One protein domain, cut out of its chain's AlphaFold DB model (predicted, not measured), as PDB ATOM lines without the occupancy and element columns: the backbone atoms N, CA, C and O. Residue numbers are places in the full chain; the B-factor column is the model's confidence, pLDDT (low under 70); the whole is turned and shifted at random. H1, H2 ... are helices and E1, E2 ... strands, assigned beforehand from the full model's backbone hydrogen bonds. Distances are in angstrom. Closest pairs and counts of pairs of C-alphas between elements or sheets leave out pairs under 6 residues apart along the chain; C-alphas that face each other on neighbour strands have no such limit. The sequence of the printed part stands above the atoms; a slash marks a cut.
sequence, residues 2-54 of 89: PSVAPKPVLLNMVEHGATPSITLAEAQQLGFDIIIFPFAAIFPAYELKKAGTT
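What this domain is: This is residues 2 to 54 of the 89 residues of an uncharacterized protein of Exophiala aquamarina CBS 119918 (UniProt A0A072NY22). The domain is a long, thin rod: two very short parallel strands, E1 and E2, lie side by side with the short helix H1 packed on them, and the helix H2 leads away toward one end, where residues 46 to 53 stick out. Residues 2 to 9, with no named element, run from the other end of the rod to E1. The printed part has 53 residues with two named helices and two named strands, in the order E1, H1, E2, H2; the sheet has the order E1, E2 and is parallel. The class is mixed, helices and strands, though under half of the residues are in named elements. The whole is only just extended, close to loose, with a radius of gyration of the C-alphas of 15.0 A, and it spans 49 by 18 by 16 A.

Where its parts are: The printed part begins at Pro 2, whose C-alpha is at (1.295, 46.838, -5.461). E1 is residues 10 to 12, 6.3 A from first to last C-alpha, with C-alpha 10 at (-0.143, 48.215, -20.018). H1 is residues 24 to 29, 8.7 A long. E2 is residues 34 to 36, 6.7 A long. H2, the longest helix, is residues 42 to 51, 15.0 A long, and C-alpha 51 is at (-11.098, 29.867, -47.075).

How they stand to each other: E1 and E2 are parallel neighbours, with 18 degrees between their directions. C-alphas 10 and 34 face each other at 4.7 A. N 11 and O 34 are 2.8 A apart, and N 36 and O 11 are 3.0 A apart, both within hydrogen-bond range. E1, H1 and E2 form a strand-helix-strand unit, two parallel neighbour strands with a helix between them along the chain, and its crossover is right-handed. The closest C-alphas of H1 and E2 are those of Leu 24 and Ile 35, 7.4 A apart. The closest C-alphas of E1 and H1 are those of Leu 11 and Ala 27, 7.6 A apart. H2 is apart from E1 and from H1. In H1 every O i to N i+4 pair is within hydrogen-bond range; in H2 4 of 6 are.

The domain as a whole: The two C-alphas farthest apart are those of Ser 3 and Thr 53, at 49.5 A. Residues 46 to 53, of which 46 to 51 belong to H2, stand free; the body without them has 45 residues and spans 46 by 18 by 16 A. The link from E1 to H1, with 11 residues, is long, while those from H1 to E2 and from E2 to H2 are tight. The printed part has no cut. Its mean pLDDT is 89.8, and residues 2 to 3 are under 70 in this predicted model.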
ATOM      1  N   PRO A   2       0.912  45.630  -6.209       53.56
ATOM      2  CA  PRO A   2       1.295  46.838  -5.461       53.56
ATOM      3  C   PRO A   2       2.642  47.458  -5.889       53.56
ATOM      4  O   PRO A   2       2.908  48.604  -5.554       53.56
ATOM      5  N   SER A   3       3.512  46.733  -6.607       68.56
ATOM      6  CA  SER A   3       4.929  47.120  -6.787       68.56
ATOM      7  C   SER A   3       5.205  48.182  -7.857       68.56
ATOM      8  O   SER A   3       6.334  48.654  -7.967       68.56
ATOM      9  N   VAL A   4       4.202  48.542  -8.657       78.50
ATOM     10  CA  VAL A   4       4.338  49.474  -9.790       78.50
ATOM     11  C   VAL A   4       3.447  50.705  -9.664       78.50
ATOM     12  O   VAL A   4       3.668  51.675 -10.382       78.50
ATOM     13  N   ALA A   5       2.516  50.726  -8.707       81.50
ATOM     14  CA  ALA A   5       1.736  51.921  -8.407       81.50
ATOM     15  C   ALA A   5       2.669  53.067  -7.949       81.50
ATOM     16  O   ALA A   5       3.609  52.815  -7.192       81.50
ATOM     17  N   PRO A   6       2.448  54.319  -8.390       88.56
ATOM     18  CA  PRO A   6       1.307  54.823  -9.166       88.56
ATOM     19  C   PRO A   6       1.536  54.846 -10.693       88.56
ATOM     20  O   PRO A   6       0.851  55.580 -11.399       88.56
ATOM     21  N   LYS A   7       2.538  54.134 -11.224       92.25
ATOM     22  CA  LYS A   7       2.847  54.184 -12.658       92.25
ATOM     23  C   LYS A   7       1.763  53.456 -13.457       92.25
ATOM     24  O   LYS A   7       1.454  52.320 -13.096       92.25
ATOM     25  N   PRO A   8       1.265  54.055 -14.555       94.00
ATOM     26  CA  PRO A   8       0.351  53.365 -15.440       94.00
ATOM     27  C   PRO A   8       0.976  52.092 -16.003       94.00
ATOM     28  O   PRO A   8       2.158  52.084 -16.368       94.00
ATOM     29  N   VAL A   9       0.186  51.030 -16.097       95.25
ATOM     30  CA  VAL A   9       0.626  49.742 -16.630       95.25
ATOM     31  C   VAL A   9      -0.235  49.287 -17.796       95.25
ATOM     32  O   VAL A   9      -1.457  49.429 -17.814       95.25
ATOM     33  N   LEU A  10       0.447  48.720 -18.790       96.12
ATOM     34  CA  LEU A  10      -0.143  48.215 -20.018       96.12
ATOM     35  C   LEU A  10      -0.196  46.688 -19.981       96.12
ATOM     36  O   LEU A  10       0.814  46.027 -19.729       96.12
ATOM     37  N   LEU A  11      -1.362  46.137 -20.297       96.81
ATOM     38  CA  LEU A  11      -1.553  44.728 -20.592       96.81
ATOM     39  C   LEU A  11      -1.431  44.495 -22.099       96.81
ATOM     40  O   LEU A  11      -2.232  44.993 -22.893       96.81
ATOM     41  N   ASN A  12      -0.444  43.692 -22.488       97.06
ATOM     42  CA  ASN A  12      -0.360  43.159 -23.839       97.06
ATOM     43  C   ASN A  12      -1.223  41.894 -23.944       97.06
ATOM     44  O   ASN A  12      -0.797  40.814 -23.524       97.06
ATOM     45  N   MET A  13      -2.438  42.032 -24.472       97.31
ATOM     46  CA  MET A  13      -3.417  40.957 -24.524       97.31
ATOM     47  C   MET A  13      -3.286  40.142 -25.809       97.31
ATOM     48  O   MET A  13      -3.835  40.484 -26.857       97.31
ATOM     49  N   VAL A  14      -2.536  39.046 -25.719       96.44
ATOM     50  CA  VAL A  14      -2.337  38.090 -26.813       96.44
ATOM     51  C   VAL A  14      -3.069  36.798 -26.480       96.44
ATOM     52  O   VAL A  14      -2.631  36.033 -25.620       96.44
ATOM     53  N   GLU A  15      -4.180  36.556 -27.171       92.06
ATOM     54  CA  GLU A  15      -4.945  35.316 -27.038       92.06
ATOM     55  C   GLU A  15      -4.103  34.101 -27.445       92.06
ATOM     56  O   GLU A  15      -3.303  34.168 -28.380       92.06
ATOM     57  N   HIS A  16      -4.281  32.990 -26.723       90.44
ATOM     58  CA  HIS A  16      -3.537  31.737 -26.924       90.44
ATOM     59  C   HIS A  16      -2.003  31.867 -26.803       90.44
ATOM     60  O   HIS A  16      -1.264  31.005 -27.278       90.44
ATOM     61  N   GLY A  17      -1.521  32.937 -26.166       90.88
ATOM     62  CA  GLY A  17      -0.115  33.138 -25.825       90.88
ATOM     63  C   GLY A  17       0.224  32.672 -24.406       90.88
ATOM     64  O   GLY A  17      -0.401  31.776 -23.847       90.88
ATOM     65  N   ALA A  18       1.226  33.317 -23.805       95.31
ATOM     66  CA  ALA A  18       1.621  33.065 -22.418       95.31
ATOM     67  C   ALA A  18       0.656  33.683 -21.384       95.31
ATOM     68  O   ALA A  18       0.632  33.255 -20.231       95.31
ATOM     69  N   THR A  19      -0.122  34.693 -21.783       94.38
ATOM     70  CA  THR A  19      -1.095  35.382 -20.926       94.38
ATOM     71  C   THR A  19      -2.455  34.684 -21.029       94.38
ATOM     72  O   THR A  19      -2.950  34.519 -22.146       94.38
ATOM     73  N   PRO A  20      -3.095  34.287 -19.912       94.12
ATOM     74  CA  PRO A  20      -4.459  33.765 -19.939       94.12
ATOM     75  C   PRO A  20      -5.451  34.779 -20.513       94.12
ATOM     76  O   PRO A  20      -5.328  35.979 -20.257       94.12
ATOM     77  N   SER A  21      -6.456  34.293 -21.243       95.44
ATOM     78  CA  SER A  21      -7.529  35.142 -21.761       95.44
ATOM     79  C   SER A  21      -8.358  35.737 -20.617       95.44
ATOM     80  O   SER A  21      -8.886  34.997 -19.793       95.44
ATOM     81  N   ILE A  22      -8.481  37.063 -20.593       96.06
ATOM     82  CA  ILE A  22      -9.275  37.852 -19.656       96.06
ATOM     83  C   ILE A  22      -9.991  38.967 -20.419       96.06
ATOM     84  O   ILE A  22      -9.541  39.439 -21.465       96.06
ATOM     85  N   THR A  23     -11.120  39.389 -19.883       95.25
ATOM     86  CA  THR A  23     -11.931  40.483 -20.402       95.25
ATOM     87  C   THR A  23     -11.327  41.844 -20.057       95.25
ATOM     88  O   THR A  23     -10.519  41.989 -19.137       95.25
ATOM     89  N   LEU A  24     -11.791  42.883 -20.757       95.12
ATOM     90  CA  LEU A  24     -11.488  44.276 -20.416       95.12
ATOM     91  C   LEU A  24     -11.837  44.597 -18.950       95.12
ATOM     92  O   LEU A  24     -11.060  45.252 -18.263       95.12
ATOM     93  N   ALA A  25     -12.992  44.118 -18.475       96.69
ATOM     94  CA  ALA A  25     -13.461  44.373 -17.116       96.69
ATOM     95  C   ALA A  25     -12.541  43.736 -16.064       96.69
ATOM     96  O   ALA A  25     -12.202  44.379 -15.072       96.69
ATOM     97  N   GLU A  26     -12.086  42.504 -16.295       97.12
ATOM     98  CA  GLU A  26     -11.121  41.835 -15.417       97.12
ATOM     99  C   GLU A  26      -9.764  42.547 -15.434       97.12
ATOM    100  O   GLU A  26      -9.193  42.795 -14.374       97.12
ATOM    101  N   ALA A  27      -9.267  42.957 -16.606       95.44
ATOM    102  CA  ALA A  27      -8.025  43.723 -16.707       95.44
ATOM    103  C   ALA A  27      -8.099  45.043 -15.915       95.44
ATOM    104  O   ALA A  27      -7.167  45.388 -15.186       95.44
ATOM    105  N   GLN A  28      -9.235  45.741 -15.985       94.81
ATOM    106  CA  GLN A  28      -9.471  46.962 -15.217       94.81
ATOM    107  C   GLN A  28      -9.515  46.688 -13.706       94.81
ATOM    108  O   GLN A  28      -8.902  47.419 -12.930       94.81
ATOM    109  N   GLN A  29     -10.177  45.611 -13.272       95.56
ATOM    110  CA  GLN A  29     -10.211  45.203 -11.859       95.56
ATOM    111  C   GLN A  29      -8.828  44.817 -11.317       95.56
ATOM    112  O   GLN A  29      -8.542  45.029 -10.139       95.56
ATOM    113  N   LEU A  30      -7.951  44.284 -12.172       93.44
ATOM    114  CA  LEU A  30      -6.565  43.954 -11.832       93.44
ATOM    115  C   LEU A  30      -5.642  45.183 -11.752       93.44
ATOM    116  O   LEU A  30      -4.508  45.054 -11.275       93.44
ATOM    117  N   GLY A  31      -6.127  46.358 -12.166       93.62
ATOM    118  CA  GLY A  31      -5.406  47.628 -12.100       93.62
ATOM    119  C   GLY A  31      -4.579  47.949 -13.345       93.62
ATOM    120  O   GLY A  31      -3.591  48.666 -13.223       93.62
ATOM    121  N   PHE A  32      -4.939  47.409 -14.515       95.38
ATOM    122  CA  PHE A  32      -4.361  47.855 -15.784       95.38
ATOM    123  C   PHE A  32      -5.033  49.130 -16.289       95.38
ATOM    124  O   PHE A  32      -6.258  49.228 -16.310       95.38
ATOM    125  N   ASP A  33      -4.225  50.079 -16.757       95.38
ATOM    126  CA  ASP A  33      -4.697  51.352 -17.312       95.38
ATOM    127  C   ASP A  33      -4.946  51.261 -18.818       95.38
ATOM    128  O   ASP A  33      -5.796  51.960 -19.366       95.38
ATOM    129  N   ILE A  34      -4.178  50.407 -19.501       96.62
ATOM    130  CA  ILE A  34      -4.240  50.224 -20.950       96.62
ATOM    131  C   ILE A  34      -4.236  48.734 -21.258       96.62
ATOM    132  O   ILE A  34      -3.441  47.973 -20.710       96.62
ATOM    133  N   ILE A  35      -5.079  48.333 -22.202       97.50
ATOM    134  CA  ILE A  35      -5.038  47.018 -22.827       97.50
ATOM    135  C   ILE A  35      -4.872  47.192 -24.334       97.50
ATOM    136  O   ILE A  35      -5.509  48.052 -24.942       97.50
ATOM    137  N   ILE A  36      -4.009  46.383 -24.942       97.44
ATOM    138  CA  ILE A  36      -3.875  46.294 -26.399       97.44
ATOM    139  C   ILE A  36      -4.135  44.863 -26.849       97.44
ATOM    140  O   ILE A  36      -3.761  43.925 -26.151       97.44
ATOM    141  N   PHE A  37      -4.725  44.706 -28.034       97.00
ATOM    142  CA  PHE A  37      -4.962  43.414 -28.681       97.00
ATOM    143  C   PHE A  37      -4.187  43.370 -30.006       97.00
ATOM    144  O   PHE A  37      -4.754  43.687 -31.056       97.00
ATOM    145  N   PRO A  38      -2.884  43.023 -29.999       95.69
ATOM    146  CA  PRO A  38      -2.007  43.233 -31.156       95.69
ATOM    147  C   PRO A  38      -2.463  42.523 -32.432       95.69
ATOM    148  O   PRO A  38      -2.165  42.980 -33.533       95.69
ATOM    149  N   PHE A  39      -3.180  41.407 -32.289       94.62
ATOM    150  CA  PHE A  39      -3.577  40.554 -33.408       94.62
ATOM    151  C   PHE A  39      -5.069  40.604 -33.748       94.62
ATOM    152  O   PHE A  39      -5.494  39.891 -34.658       94.62
ATOM    153  N   ALA A  40      -5.849  41.473 -33.093       94.00
ATOM    154  CA  ALA A  40      -7.301  41.555 -33.283       94.00
ATOM    155  C   ALA A  40      -7.714  41.757 -34.751       94.00
ATOM    156  O   ALA A  40      -8.722  41.214 -35.187       94.00
ATOM    157  N   ALA A  41      -6.923  42.502 -35.530       92.94
ATOM    158  CA  ALA A  41      -7.193  42.721 -36.950       92.94
ATOM    159  C   ALA A  41      -6.594  41.635 -37.866       92.94
ATOM    160  O   ALA A  41      -7.194  41.281 -38.881       92.94
ATOM    161  N   ILE A  42      -5.407  41.107 -37.540       91.06
ATOM    162  CA  ILE A  42      -4.647  40.260 -38.473       91.06
ATOM    163  C   ILE A  42      -5.077  38.794 -38.451       91.06
ATOM    164  O   ILE A  42      -5.072  38.161 -39.503       91.06
ATOM    165  N   PHE A  43      -5.470  38.246 -37.297       88.25
ATOM    166  CA  PHE A  43      -5.925  36.855 -37.227       88.25
ATOM    167  C   PHE A  43      -7.196  36.616 -38.054       88.25
ATOM    168  O   PHE A  43      -7.168  35.707 -38.888       88.25
ATOM    169  N   PRO A  44      -8.254  37.451 -37.964       86.06
ATOM    170  CA  PRO A  44      -9.405  37.321 -38.857       86.06
ATOM    171  C   PRO A  44      -9.018  37.423 -40.338       86.06
ATOM    172  O   PRO A  44      -9.466  36.622 -41.155       86.06
ATOM    173  N   ALA A  45      -8.135  38.364 -40.691       86.50
ATOM    174  CA  ALA A  45      -7.667  38.527 -42.065       86.50
ATOM    175  C   ALA A  45      -6.873  37.308 -42.575       86.50
ATOM    176  O   ALA A  45      -6.991  36.932 -43.742       86.50
ATOM    177  N   TYR A  46      -6.080  36.668 -41.713       84.81
ATOM    178  CA  TYR A  46      -5.315  35.473 -42.061       84.81
ATOM    179  C   TYR A  46      -6.213  34.257 -42.317       84.81
ATOM    180  O   TYR A  46      -5.975  33.520 -43.273       84.81
ATOM    181  N   GLU A  47      -7.267  34.055 -41.524       81.31
ATOM    182  CA  GLU A  47      -8.191  32.931 -41.734       81.31
ATOM    183  C   GLU A  47      -8.944  33.040 -43.072       81.31
ATOM    184  O   GLU A  47      -9.129  32.032 -43.758       81.31
ATOM    185  N   LEU A  48      -9.257  34.258 -43.534       80.62
ATOM    186  CA  LEU A  48      -9.845  34.481 -44.863       80.62
ATOM    187  C   LEU A  48      -8.948  33.976 -46.006       80.62
ATOM    188  O   LEU A  48      -9.456  33.471 -47.009       80.62
ATOM    189  N   LYS A  49      -7.616  34.046 -45.856       74.44
ATOM    190  CA  LYS A  49      -6.672  33.519 -46.857       74.44
ATOM    191  C   LYS A  49      -6.853  32.014 -47.078       74.44
ATOM    192  O   LYS A  49      -6.656  31.542 -48.194       74.44
ATOM    193  N   LYS A  50      -7.213  31.257 -46.037       77.06
ATOM    194  CA  LYS A  50      -7.376  29.796 -46.117       77.06
ATOM    195  C   LYS A  50      -8.701  29.383 -46.759       77.06
ATOM    196  O   LYS A  50      -8.755  28.338 -47.398       77.06
ATOM    197  N   ALA A  51      -9.752  30.190 -46.602       78.00
ATOM    198  CA  ALA A  51     -11.098  29.867 -47.075       78.00
ATOM    199  C   ALA A  51     -11.278  30.011 -48.601       78.00
ATOM    200  O   ALA A  51     -12.201  29.429 -49.166       78.00
ATOM    201  N   GLY A  52     -10.435  30.800 -49.280       74.44
ATOM    202  CA  GLY A  52     -10.494  31.008 -50.738       74.44
ATOM    203  C   GLY A  52     -11.657  31.884 -51.231       74.44
ATOM    204  O   GLY A  52     -11.678  32.282 -52.393       74.44
ATOM    205  N   THR A  53     -12.595  32.240 -50.352       79.75
ATOM    206  CA  THR A  53     -13.625  33.271 -50.556       79.75
ATOM    207  C   THR A  53     -13.767  34.078 -49.263       79.75
ATOM    208  O   THR A  53     -13.402  33.594 -48.193       79.75
ATOM    209  N   THR A  54     -14.293  35.303 -49.338       80.38
ATOM    210  CA  THR A  54     -14.378  36.177 -48.158       80.38
ATOM    211  C   THR A  54     -15.633  35.964 -47.313       80.38
ATOM    212  O   THR A  54     -15.666  36.427 -46.178       80.38
TER     213      THR A  54